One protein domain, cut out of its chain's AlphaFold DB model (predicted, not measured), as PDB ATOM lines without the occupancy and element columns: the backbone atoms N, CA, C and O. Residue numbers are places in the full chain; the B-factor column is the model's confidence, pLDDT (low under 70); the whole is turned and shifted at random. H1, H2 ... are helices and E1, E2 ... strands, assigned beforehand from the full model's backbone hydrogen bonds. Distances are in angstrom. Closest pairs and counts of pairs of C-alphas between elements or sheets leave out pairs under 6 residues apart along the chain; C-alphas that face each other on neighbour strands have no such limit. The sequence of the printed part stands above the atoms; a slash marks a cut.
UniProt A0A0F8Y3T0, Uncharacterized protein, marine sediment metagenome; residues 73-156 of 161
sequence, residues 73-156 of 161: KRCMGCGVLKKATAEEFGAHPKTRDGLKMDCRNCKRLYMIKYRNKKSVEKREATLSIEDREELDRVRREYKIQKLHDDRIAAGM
ATOM      1  N   LYS A  73     108.508  98.512  84.016       92.50
ATOM      2  CA  LYS A  73     108.925  97.125  84.222       92.50
ATOM      3  C   LYS A  73     107.827  96.363  84.950       92.50
ATOM      4  O   LYS A  73     107.210  96.867  85.890       92.50
ATOM      5  N   ARG A  74     107.577  95.122  84.529       95.75
ATOM      6  CA  ARG A  74     106.651  94.213  85.215       95.75
ATOM      7  C   ARG A  74     107.360  93.539  86.389       95.75
ATOM      8  O   ARG A  74     108.424  92.953  86.217       95.75
ATOM      9  N   CYS A  75     106.761  93.599  87.574       97.81
ATOM     10  CA  CYS A  75     107.240  92.866  88.746       97.81
ATOM     11  C   CYS A  75     106.940  91.367  88.626       97.81
ATOM     12  O   CYS A  75     105.779  90.999  88.465       97.81
ATOM     13  N   MET A  76     107.949  90.506  88.789       96.94
ATOM     14  CA  MET A  76     107.759  89.045  88.785       96.94
ATOM     15  C   MET A  76     106.985  88.535  90.012       96.94
ATOM     16  O   MET A  76     106.232  87.574  89.903       96.94
ATOM     17  N   GLY A  77     107.107  89.198  91.166       97.06
ATOM     18  CA  GLY A  77     106.403  88.802  92.388       97.06
ATOM     19  C   GLY A  77     104.913  89.164  92.452       97.06
ATOM     20  O   GLY A  77     104.146  88.417  93.046       97.06
ATOM     21  N   CYS A  78     104.487  90.306  91.895       97.50
ATOM     22  CA  CYS A  78     103.081  90.754  91.962       97.50
ATOM     23  C   CYS A  78     102.416  90.990  90.601       97.50
ATOM     24  O   CYS A  78     101.249  91.358  90.561       97.50
ATOM     25  N   GLY A  79     103.142  90.856  89.491       96.06
ATOM     26  CA  GLY A  79     102.615  91.027  88.133       96.06
ATOM     27  C   GLY A  79     102.313  92.470  87.707       96.06
ATOM     28  O   GLY A  79     102.027  92.696  86.532       96.06
ATOM     29  N   VAL A  80     102.399  93.448  88.613       96.56
ATOM     30  CA  VAL A  80     102.060  94.860  88.356       96.56
ATOM     31  C   VAL A  80     103.168  95.561  87.557       96.56
ATOM     32  O   VAL A  80     104.356  95.372  87.842       96.56
ATOM     33  N   LEU A  81     102.775  96.378  86.573       95.00
ATOM     34  CA  LEU A  81     103.664  97.291  85.846       95.00
ATOM     35  C   LEU A  81     103.979  98.512  86.713       95.00
ATOM     36  O   LEU A  81     103.080  99.155  87.247       95.00
ATOM     37  N   LYS A  82     105.264  98.819  86.863       95.00
ATOM     38  CA  LYS A  82     105.769  99.903  87.709       95.00
ATOM     39  C   LYS A  82     106.882 100.643  86.995       95.00
ATOM     40  O   LYS A  82     107.475 100.095  86.072       95.00
ATOM     41  N   LYS A  83     107.217 101.842  87.468       93.81
ATOM     42  CA  LYS A  83     108.368 102.584  86.952       93.81
ATOM     43  C   LYS A  83     109.639 101.737  87.077       93.81
ATOM     44  O   LYS A  83     109.930 101.209  88.148       93.81
ATOM     45  N   ALA A  84     110.380 101.595  85.986       94.75
ATOM     46  CA  ALA A  84     111.655 100.900  85.898       94.75
ATOM     47  C   ALA A  84     112.761 101.764  86.526       94.75
ATOM     48  O   ALA A  84     113.706 102.179  85.864       94.75
ATOM     49  N   THR A  85     112.619 102.072  87.818       94.94
ATOM     50  CA  THR A  85     113.600 102.831  88.598       94.94
ATOM     51  C   THR A  85     114.157 101.987  89.737       94.94
ATOM     52  O   THR A  85     113.561 101.001  90.194       94.94
ATOM     53  N   ALA A  86     115.322 102.398  90.235       95.25
ATOM     54  CA  ALA A  86     115.942 101.771  91.392       95.25
ATOM     55  C   ALA A  86     115.113 101.952  92.680       95.25
ATOM     56  O   ALA A  86     115.258 101.138  93.592       95.25
ATOM     57  N   GLU A  87     114.218 102.944  92.782       95.62
ATOM     58  CA  GLU A  87     113.345 103.054  93.959       95.62
ATOM     59  C   GLU A  87     112.307 101.927  94.009       95.62
ATOM     60  O   GLU A  87     112.105 101.331  95.073       95.62
ATOM     61  N   GLU A  88     111.704 101.601  92.860       97.12
ATOM     62  CA  GLU A  88     110.655 100.583  92.744       97.12
ATOM     63  C   GLU A  88     111.204  99.154  92.735       97.12
ATOM     64  O   GLU A  88     110.597  98.271  93.345       97.12
ATOM     65  N   PHE A  89     112.344  98.902  92.083       97.50
ATOM     66  CA  PHE A  89     112.906  97.550  91.916       97.50
ATOM     67  C   PHE A  89     114.208  97.317  92.693       97.50
ATOM     68  O   PHE A  89     114.512  96.195  93.095       97.50
ATOM     69  N   GLY A  90     114.962  98.370  92.993       96.50
ATOM     70  CA  GLY A  90     116.317  98.257  93.521       96.50
ATOM     71  C   GLY A  90     117.343  97.940  92.434       96.50
ATOM     72  O   GLY A  90     117.057  97.234  91.466       96.50
ATOM     73  N   ALA A  91     118.561  98.436  92.636       96.81
ATOM     74  CA  ALA A  91     119.676  98.198  91.730       96.81
ATOM     75  C   ALA A  91     120.137  96.729  91.759       96.81
ATOM     76  O   ALA A  91     120.155  96.069  92.809       96.81
ATOM     77  N   HIS A  92     120.518  96.228  90.590       96.62
ATOM     78  CA  HIS A  92     121.096  94.911  90.383       96.62
ATOM     79  C   HIS A  92     122.057  94.941  89.181       96.62
ATOM     80  O   HIS A  92     121.658  94.616  88.068       96.62
ATOM     81  N   PRO A  93     123.340  95.280  89.388       95.44
ATOM     82  CA  PRO A  93     124.294  95.525  88.297       95.44
ATOM     83  C   PRO A  93     124.507  94.351  87.327       95.44
ATOM     84  O   PRO A  93     125.047  94.536  86.247       95.44
ATOM     85  N   LYS A  94     124.109  93.133  87.715       95.62
ATOM     86  CA  LYS A  94     124.266  91.924  86.897       95.62
ATOM     87  C   LYS A  94     123.123  91.694  85.901       95.62
ATOM     88  O   LYS A  94     123.232  90.792  85.079       95.62
ATOM     89  N   THR A  95     122.001  92.410  86.007       94.25
ATOM     90  CA  THR A  95     120.905  92.292  85.028       94.25
ATOM     91  C   THR A  95     121.109  93.283  83.891       94.25
ATOM     92  O   THR A  95     121.693  94.344  84.086       94.25
ATOM     93  N   ARG A  96     120.599  92.946  82.699       91.94
ATOM     94  CA  ARG A  96     120.715  93.777  81.487       91.94
ATOM     95  C   ARG A  96     120.226  95.216  81.691       91.94
ATOM     96  O   ARG A  96     120.787  96.131  81.109       91.94
ATOM     97  N   ASP A  97     119.179  95.403  82.485       91.69
ATOM     98  CA  ASP A  97     118.581  96.706  82.784       91.69
ATOM     99  C   ASP A  97     119.071  97.312  84.109       91.69
ATOM    100  O   ASP A  97     118.595  98.365  84.520       91.69
ATOM    101  N   GLY A  98     119.991  96.645  84.812       95.94
ATOM    102  CA  GLY A  98     120.516  97.108  86.093       95.94
ATOM    103  C   GLY A  98     119.506  97.087  87.245       95.94
ATOM    104  O   GLY A  98     119.798  97.635  88.311       95.94
ATOM    105  N   LEU A  99     118.331  96.466  87.076       96.94
ATOM    106  CA  LEU A  99     117.251  96.426  88.067       96.94
ATOM    107  C   LEU A  99     116.869  94.996  88.447       96.94
ATOM    108  O   LEU A  99     116.917  94.073  87.632       96.94
ATOM    109  N   LYS A 100     116.406  94.794  89.685       97.19
ATOM    110  CA  LYS A 100     115.882  93.484  90.110       97.19
ATOM    111  C   LYS A 100     114.613  93.106  89.341       97.19
ATOM    112  O   LYS A 100     113.929  93.948  88.766       97.19
ATOM    113  N   MET A 101     114.303  91.811  89.346       96.62
ATOM    114  CA  MET A 101     113.095  91.258  88.716       96.62
ATOM    115  C   MET A 101     111.826  91.523  89.537       96.62
ATOM    116  O   MET A 101     110.741  91.702  88.984       96.62
ATOM    117  N   ASP A 102     111.967  91.582  90.860       97.94
ATOM    118  CA  ASP A 102     110.874  91.856  91.787       97.94
ATOM    119  C   ASP A 102     110.921  93.294  92.275       97.94
ATOM    120  O   ASP A 102     111.993  93.838  92.548       97.94
ATOM    121  N   CYS A 103     109.745  93.881  92.488       98.00
ATOM    122  CA  CYS A 103     109.662  95.170  93.148       98.00
ATOM    123  C   CYS A 103     110.099  95.069  94.618       98.00
ATOM    124  O   CYS A 103     110.016  94.023  95.277       98.00
ATOM    125  N   ARG A 104     110.516  96.203  95.171       97.44
ATOM    126  CA  ARG A 104     111.052  96.345  96.524       97.44
ATOM    127  C   ARG A 104     110.069  95.884  97.602       97.44
ATOM    128  O   ARG A 104     110.494  95.287  98.590       97.44
ATOM    129  N   ASN A 105     108.767  96.081  97.385       97.69
ATOM    130  CA  ASN A 105     107.715  95.602  98.290       97.69
ATOM    131  C   ASN A 105     107.620  94.073  98.300       97.69
ATOM    132  O   ASN A 105     107.663  93.476  99.374       97.69
ATOM    133  N   CYS A 106     107.575  93.430  97.128       98.12
ATOM    134  CA  CYS A 106     107.611  91.968  97.031       98.12
ATOM    135  C   CYS A 106     108.865  91.410  97.701       98.12
ATOM    136  O   CYS A 106     108.780  90.472  98.496       98.12
ATOM    137  N   LYS A 107     110.024  92.042  97.469       96.88
ATOM    138  CA  LYS A 107     111.268  91.627  98.117       96.88
ATOM    139  C   LYS A 107     111.208  91.781  99.638       96.88
ATOM    140  O   LYS A 107     111.651  90.882 100.347       96.88
ATOM    141  N   ARG A 108     110.646  92.877 100.154       97.06
ATOM    142  CA  ARG A 108     110.462  93.099 101.596       97.06
ATOM    143  C   ARG A 108     109.571  92.019 102.212       97.06
ATOM    144  O   ARG A 108     109.968  91.417 103.205       97.06
ATOM    145  N   LEU A 109     108.421  91.734 101.602       97.38
ATOM    146  CA  LEU A 109     107.503  90.691 102.071       97.38
ATOM    147  C   LEU A 109     108.163  89.309 102.057       97.38
ATOM    148  O   LEU A 109     108.044  88.566 103.028       97.38
ATOM    149  N   TYR A 110     108.914  88.990 101.000       96.06
ATOM    150  CA  TYR A 110     109.701  87.761 100.929       96.06
ATOM    151  C   TYR A 110     110.695  87.658 102.094       96.06
ATOM    152  O   TYR A 110     110.750  86.637 102.776       96.06
ATOM    153  N   MET A 111     111.447  88.728 102.370       96.19
ATOM    154  CA  MET A 111     112.427  88.738 103.461       96.19
ATOM    155  C   MET A 111     111.773  88.591 104.839       96.19
ATOM    156  O   MET A 111     112.327  87.900 105.692       96.19
ATOM    157  N   ILE A 112     110.605  89.198 105.062       96.75
ATOM    158  CA  ILE A 112     109.839  89.034 106.308       96.75
ATOM    159  C   ILE A 112     109.402  87.577 106.469       96.75
ATOM    160  O   ILE A 112     109.686  86.968 107.498       96.75
ATOM    161  N   LYS A 113     108.790  86.986 105.433       96.38
ATOM    162  CA  LYS A 113     108.378  85.572 105.445       96.38
ATOM    163  C   LYS A 113     109.559  84.646 105.735       96.38
ATOM    164  O   LYS A 113     109.445  83.758 106.573       96.38
ATOM    165  N   TYR A 114     110.700  84.890 105.095       96.00
ATOM    166  CA  TYR A 114     111.918  84.114 105.311       96.00
ATOM    167  C   TYR A 114     112.441  84.224 106.752       96.00
ATOM    168  O   TYR A 114     112.760  83.212 107.372       96.00
ATOM    169  N   ARG A 115     112.494  85.439 107.316       95.81
ATOM    170  CA  ARG A 115     112.912  85.651 108.713       95.81
ATOM    171  C   ARG A 115     111.968  84.970 109.698       95.81
ATOM    172  O   ARG A 115     112.447  84.312 110.617       95.81
ATOM    173  N   ASN A 116     110.660  85.083 109.485       95.81
ATOM    174  CA  ASN A 116     109.661  84.441 110.337       95.81
ATOM    175  C   ASN A 116     109.794  82.919 110.280       95.81
ATOM    176  O   ASN A 116     109.858  82.287 111.328       95.81
ATOM    177  N   LYS A 117     109.939  82.343 109.078       95.56
ATOM    178  CA  LYS A 117     110.183  80.906 108.898       95.56
ATOM    179  C   LYS A 117     111.413  80.446 109.683       95.56
ATOM    180  O   LYS A 117     111.309  79.537 110.496       95.56
ATOM    181  N   LYS A 118     112.542  81.142 109.528       95.75
ATOM    182  CA  LYS A 118     113.781  80.815 110.249       95.75
ATOM    183  C   LYS A 118     113.638  80.971 111.770       95.75
ATOM    184  O   LYS A 118     114.232  80.215 112.531       95.75
ATOM    185  N   SER A 119     112.861  81.958 112.226       95.06
ATOM    186  CA  SER A 119     112.567  82.152 113.651       95.06
ATOM    187  C   SER A 119     111.729  81.009 114.222       95.06
ATOM    188  O   SER A 119     111.960  80.610 115.359       95.06
ATOM    189  N   VAL A 120     110.758  80.509 113.458       93.69
ATOM    190  CA  VAL A 120     109.921  79.367 113.846       93.69
ATOM    191  C   VAL A 120     110.762  78.092 113.889       93.69
ATOM    192  O   VAL A 120     110.798  77.441 114.925       93.69
ATOM    193  N   GLU A 121     111.543  77.813 112.841       94.12
ATOM    194  CA  GLU A 121     112.455  76.659 112.791       94.12
ATOM    195  C   GLU A 121     113.428  76.642 113.975       94.12
ATOM    196  O   GLU A 121     113.644  75.602 114.592       94.12
ATOM    197  N   LYS A 122     113.982  77.803 114.346       95.38
ATOM    198  CA  LYS A 122     114.876  77.908 115.504       95.38
ATOM    199  C   LYS A 122     114.163  77.575 116.820       95.38
ATOM    200  O   LYS A 122     114.767  76.925 117.664       95.38
ATOM    201  N   ARG A 123     112.914  78.020 117.002       92.81
ATOM    202  CA  ARG A 123     112.114  77.710 118.201       92.81
ATOM    203  C   ARG A 123     111.749  76.227 118.260       92.81
ATOM    204  O   ARG A 123     111.883  75.618 119.312       92.81
ATOM    205  N   GLU A 124     111.359  75.637 117.133       92.81
ATOM    206  CA  GLU A 124     111.010  74.212 117.036       92.81
ATOM    207  C   GLU A 124     112.217  73.292 117.261       92.81
ATOM    208  O   GLU A 124     112.102  72.228 117.874       92.81
ATOM    209  N   ALA A 125     113.404  73.728 116.833       92.69
ATOM    210  CA  ALA A 125     114.650  73.020 117.107       92.69
ATOM    211  C   ALA A 125     114.986  72.966 118.607       92.69
ATOM    212  O   ALA A 125     115.642  72.021 119.034       92.69
ATOM    213  N   THR A 126     114.530  73.947 119.396       95.38
ATOM    214  CA  THR A 126     114.764  74.021 120.850       95.38
ATOM    215  C   THR A 126     113.673  73.369 121.701       95.38
ATOM    216  O   THR A 126     113.811  73.353 122.919       95.38
ATOM    217  N   LEU A 127     112.593  72.863 121.096       94.38
ATOM    218  CA  LEU A 127     111.521  72.191 121.833       94.38
ATOM    219  C   LEU A 127     112.002  70.881 122.459       94.38
ATOM    220  O   LEU A 127     112.838  70.177 121.881       94.38
ATOM    221  N   SER A 128     111.420  70.545 123.611       95.56
ATOM    222  CA  SER A 128     111.536  69.207 124.185       95.56
ATOM    223  C   SER A 128     110.887  68.165 123.260       95.56
ATOM    224  O   SER A 128     110.166  68.506 122.317       95.56
ATOM    225  N   ILE A 129     111.162  66.880 123.504       94.38
ATOM    226  CA  ILE A 129     110.538  65.788 122.740       94.38
ATOM    227  C   ILE A 129     109.016  65.829 122.929       94.38
ATOM    228  O   ILE A 129     108.289  65.805 121.940       94.38
ATOM    229  N   GLU A 130     108.555  65.987 124.172       95.12
ATOM    230  CA  GLU A 130     107.132  66.056 124.524       95.12
ATOM    231  C   GLU A 130     106.435  67.240 123.836       95.12
ATOM    232  O   GLU A 130     105.417  67.058 123.168       95.12
ATOM    233  N   ASP A 131     107.024  68.440 123.896       94.94
ATOM    234  CA  ASP A 131     106.459  69.625 123.235       94.94
ATOM    235  C   ASP A 131     106.425  69.480 121.706       94.94
ATOM    236  O   ASP A 131     105.530  70.001 121.037       94.94
ATOM    237  N   ARG A 132     107.417  68.791 121.125       93.06
ATOM    238  CA  ARG A 132     107.470  68.534 119.682       93.06
ATOM    239  C   ARG A 132     106.377  67.555 119.257       93.06
ATOM    240  O   ARG A 132     105.706  67.808 118.259       93.06
ATOM    241  N   GLU A 133     106.189  66.473 120.006       94.81
ATOM    242  CA  GLU A 133     105.116  65.505 119.763       94.81
ATOM    243  C   GLU A 133     103.736  66.156 119.883       94.81
ATOM    244  O   GLU A 133     102.864  65.909 119.042       94.81
ATOM    245  N   GLU A 134     103.555  67.036 120.870       96.12
ATOM    246  CA  GLU A 134     102.327  67.810 121.043       96.12
ATOM    247  C   GLU A 134     102.082  68.764 119.869       96.12
ATOM    248  O   GLU A 134     100.998  68.768 119.282       96.12
ATOM    249  N   LEU A 135     103.101  69.515 119.439       93.38
ATOM    250  CA  LEU A 135     102.995  70.395 118.272       93.38
ATOM    251  C   LEU A 135     102.602  69.619 117.002       93.38
ATOM    252  O   LEU A 135     101.773  70.086 116.213       93.38
ATOM    253  N   ASP A 136     103.167  68.428 116.798       94.81
ATOM    254  CA  ASP A 136     102.842  67.564 115.661       94.81
ATOM    255  C   ASP A 136     101.448  66.922 115.776       94.81
ATOM    256  O   ASP A 136     100.800  66.660 114.753       94.81
ATOM    257  N   ARG A 137     100.941  66.685 116.993       97.12
ATOM    258  CA  ARG A 137      99.541  66.293 117.238       97.12
ATOM    259  C   ARG A 137      98.591  67.408 116.797       97.12
ATOM    260  O   ARG A 137      97.778  67.187 115.897       97.12
ATOM    261  N   VAL A 138      98.787  68.625 117.309       96.31
ATOM    262  CA  VAL A 138      97.962  69.805 116.993       96.31
ATOM    263  C   VAL A 138      97.975  70.122 115.491       96.31
ATOM    264  O   VAL A 138      96.934  70.400 114.890       96.31
ATOM    265  N   ARG A 139      99.138  70.025 114.827       95.38
ATOM    266  CA  ARG A 139      99.251  70.217 113.366       95.38
ATOM    267  C   ARG A 139      98.417  69.212 112.566       95.38
ATOM    268  O   ARG A 139      97.855  69.584 111.531       95.38
ATOM    269  N   ARG A 140      98.350  67.950 113.006       97.38
ATOM    270  CA  ARG A 140      97.539  66.906 112.353       97.38
ATOM    271  C   ARG A 140      96.050  67.179 112.519       97.38
ATOM    272  O   ARG A 140      95.329  67.132 111.524       97.38
ATOM    273  N   GLU A 141      95.614  67.527 113.725       97.00
ATOM    274  CA  GLU A 141      94.217  67.868 114.015       97.00
ATOM    275  C   GLU A 141      93.751  69.071 113.192       97.00
ATOM    276  O   GLU A 141      92.741  68.988 112.493       97.00
ATOM    277  N   TYR A 142      94.546  70.144 113.153       96.38
ATOM    278  CA  TYR A 142      94.242  71.313 112.327       96.38
ATOM    279  C   TYR A 142      94.119  70.966 110.836       96.38
ATOM    280  O   TYR A 142      93.234  71.470 110.144       96.38
ATOM    281  N   LYS A 143      94.987  70.087 110.314       96.50
ATOM    282  CA  LYS A 143      94.915  69.647 108.913       96.50
ATOM    283  C   LYS A 143      93.618  68.888 108.625       96.50
ATOM    284  O   LYS A 143      93.032  69.094 107.565       96.50
ATOM    285  N   ILE A 144      93.182  68.029 109.546       96.56
ATOM    286  CA  ILE A 144      91.916  67.294 109.431       96.56
ATOM    287  C   ILE A 144      90.738  68.270 109.464       96.56
ATOM    288  O   ILE A 144      89.891  68.214 108.574       96.56
ATOM    289  N   GLN A 145      90.729  69.204 110.419       95.69
ATOM    290  CA  GLN A 145      89.680  70.216 110.543       95.69
ATOM    291  C   GLN A 145      89.563  71.058 109.272       95.69
ATOM    292  O   GLN A 145      88.483  71.191 108.708       95.69
ATOM    293  N   LYS A 146      90.692  71.543 108.748       95.94
ATOM    294  CA  LYS A 146      90.707  72.339 107.523       95.94
ATOM    295  C   LYS A 146      90.136  71.576 106.321       95.94
ATOM    296  O   LYS A 146      89.371  72.140 105.551       95.94
ATOM    297  N   LEU A 147      90.480  70.296 106.164       94.38
ATOM    298  CA  LEU A 147      89.931  69.461 105.088       94.38
ATOM    299  C   LEU A 147      88.419  69.244 105.230       94.38
ATOM    300  O   LEU A 147      87.715  69.138 104.226       94.38
ATOM    301  N   HIS A 148      87.926  69.149 106.464       94.94
ATOM    302  CA  HIS A 148      86.499  69.063 106.744       94.94
ATOM    303  C   HIS A 148      85.779  70.372 106.382       94.94
ATOM    304  O   HIS A 148      84.774  70.335 105.673       94.94
ATOM    305  N   ASP A 149      86.332  71.518 106.776       94.50
ATOM    306  CA  ASP A 149      85.769  72.838 106.468       94.50
ATOM    307  C   ASP A 149      85.760  73.111 104.953       94.50
ATOM    308  O   ASP A 149      84.744  73.543 104.405       94.50
ATOM    309  N   ASP A 150      86.847  72.770 104.249       93.31
ATOM    310  CA  ASP A 150      86.946  72.888 102.787       93.31
ATOM    311  C   ASP A 150      85.888  72.012 102.077       93.31
ATOM    312  O   ASP A 150      85.299  72.423 101.074       93.31
ATOM    313  N   ARG A 151      85.596  70.813 102.610       91.81
ATOM    314  CA  ARG A 151      84.533  69.929 102.095       91.81
ATOM    315  C   ARG A 151      83.139  70.509 102.298       91.81
ATOM    316  O   ARG A 151      82.328  70.440 101.376       91.81
ATOM    317  N   ILE A 152      82.860  71.073 103.473       92.31
ATOM    318  CA  ILE A 152      81.585  71.750 103.741       92.31
ATOM    319  C   ILE A 152      81.414  72.929 102.779       92.31
ATOM    320  O   ILE A 152      80.379  73.031 102.121       92.31
ATOM    321  N   ALA A 153      82.441  73.771 102.632       91.06
ATOM    322  CA  ALA A 153      82.402  74.929 101.742       91.06
ATOM    323  C   ALA A 153      82.136  74.537 100.275       91.06
ATOM    324  O   ALA A 153      81.353  75.197  99.592       91.06
ATOM    325  N   ALA A 154      82.735  73.439  99.801       87.50
ATOM    326  CA  ALA A 154      82.492  72.909  98.460       87.50
ATOM    327  C   ALA A 154      81.101  72.264  98.294       87.50
ATOM    328  O   ALA A 154      80.537  72.300  97.206       87.50
ATOM    329  N   GLY A 155      80.532  71.675  99.351       81.06
ATOM    330  CA  GLY A 155      79.177  71.119  99.322       81.06
ATOM    331  C   GLY A 155      78.086  72.195  99.287       81.06
ATOM    332  O   GLY A 155      77.069  72.022  98.621       81.06
ATOM    333  N   MET A 156      78.311  73.334  99.949       70.94
ATOM    334  CA  MET A 156      77.350  74.444  99.990       70.94
ATOM    335  C   MET A 156      77.254  75.225  98.670       70.94
ATOM    336  O   MET A 156      76.236  75.866  98.423       70.94
TER     337      MET A 156
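AT A GLANCE: This is residues 73 to 156 of the 161 residues of an uncharacterized protein of marine sediment metagenome (UniProt A0A0F8Y3T0). Two long helices, H2 and H3, meet near their ends as a V, and a small head of loops, with the short strand E1 and the short helix H1, sits at the other end of H2. Residues 136 to 156 of H3 stick out as a free arm. The printed part has 84 residues, with E1, H1, H2 and H3 in that order along the chain, and is mostly helix. It is extended, with a radius of gyration of the C-alphas of 20.4 A, and flat, spanning 51 by 43 by 17 A.

IN THESE COORDINATES: The printed part begins at C-alpha 73, at (108.925, 97.125, 84.222). E1 is residues 81 to 83, 7.2 A long, and H1 is residues 86 to 89, 5.2 A long. H2, residues 104 to 125, is 31.3 A long and begins at C-alpha 104, (111.052, 96.345, 96.524). H3, residues 129 to 156, is 41.2 A long and ends at C-alpha 156, (77.350, 74.444, 99.990).

HOW THE PARTS SIT: E1 pairs with no named strand, but its residues 81 to 82 pair antiparallel with residues 73 to 74. The closest C-alphas of E1 and H1, Lys 82 and Glu 88, are 7.0 A apart. H1 and H2 only just touch, with 3 pairs of C-alphas within 8 A, through residue 104 alone of H2; the closest C-alphas are those of Phe 89 and Arg 104, 5.1 A apart. H2 and H3 are close but not clearly touching, the closest C-alphas being those of Glu 124 and Arg 132, 7.2 A apart. They run opposite ways at a steep tilt of 49 degrees. E1 and H3 are apart, and so are H1 and H3. In H2 and H3 every O i to N i+4 pair is within hydrogen-bond range; H1 is too short for such a pair.

THE WHOLE: The two C-alphas farthest apart are those of Asp 97 and Glu 130, 53.0 A. The printed part has no cut. The link from H1 to H2, 14 residues, is long; those from E1 to H1 and from H2 to H3 are tight. Mean pLDDT of the printed part is 94.9, and no printed residue is under 70.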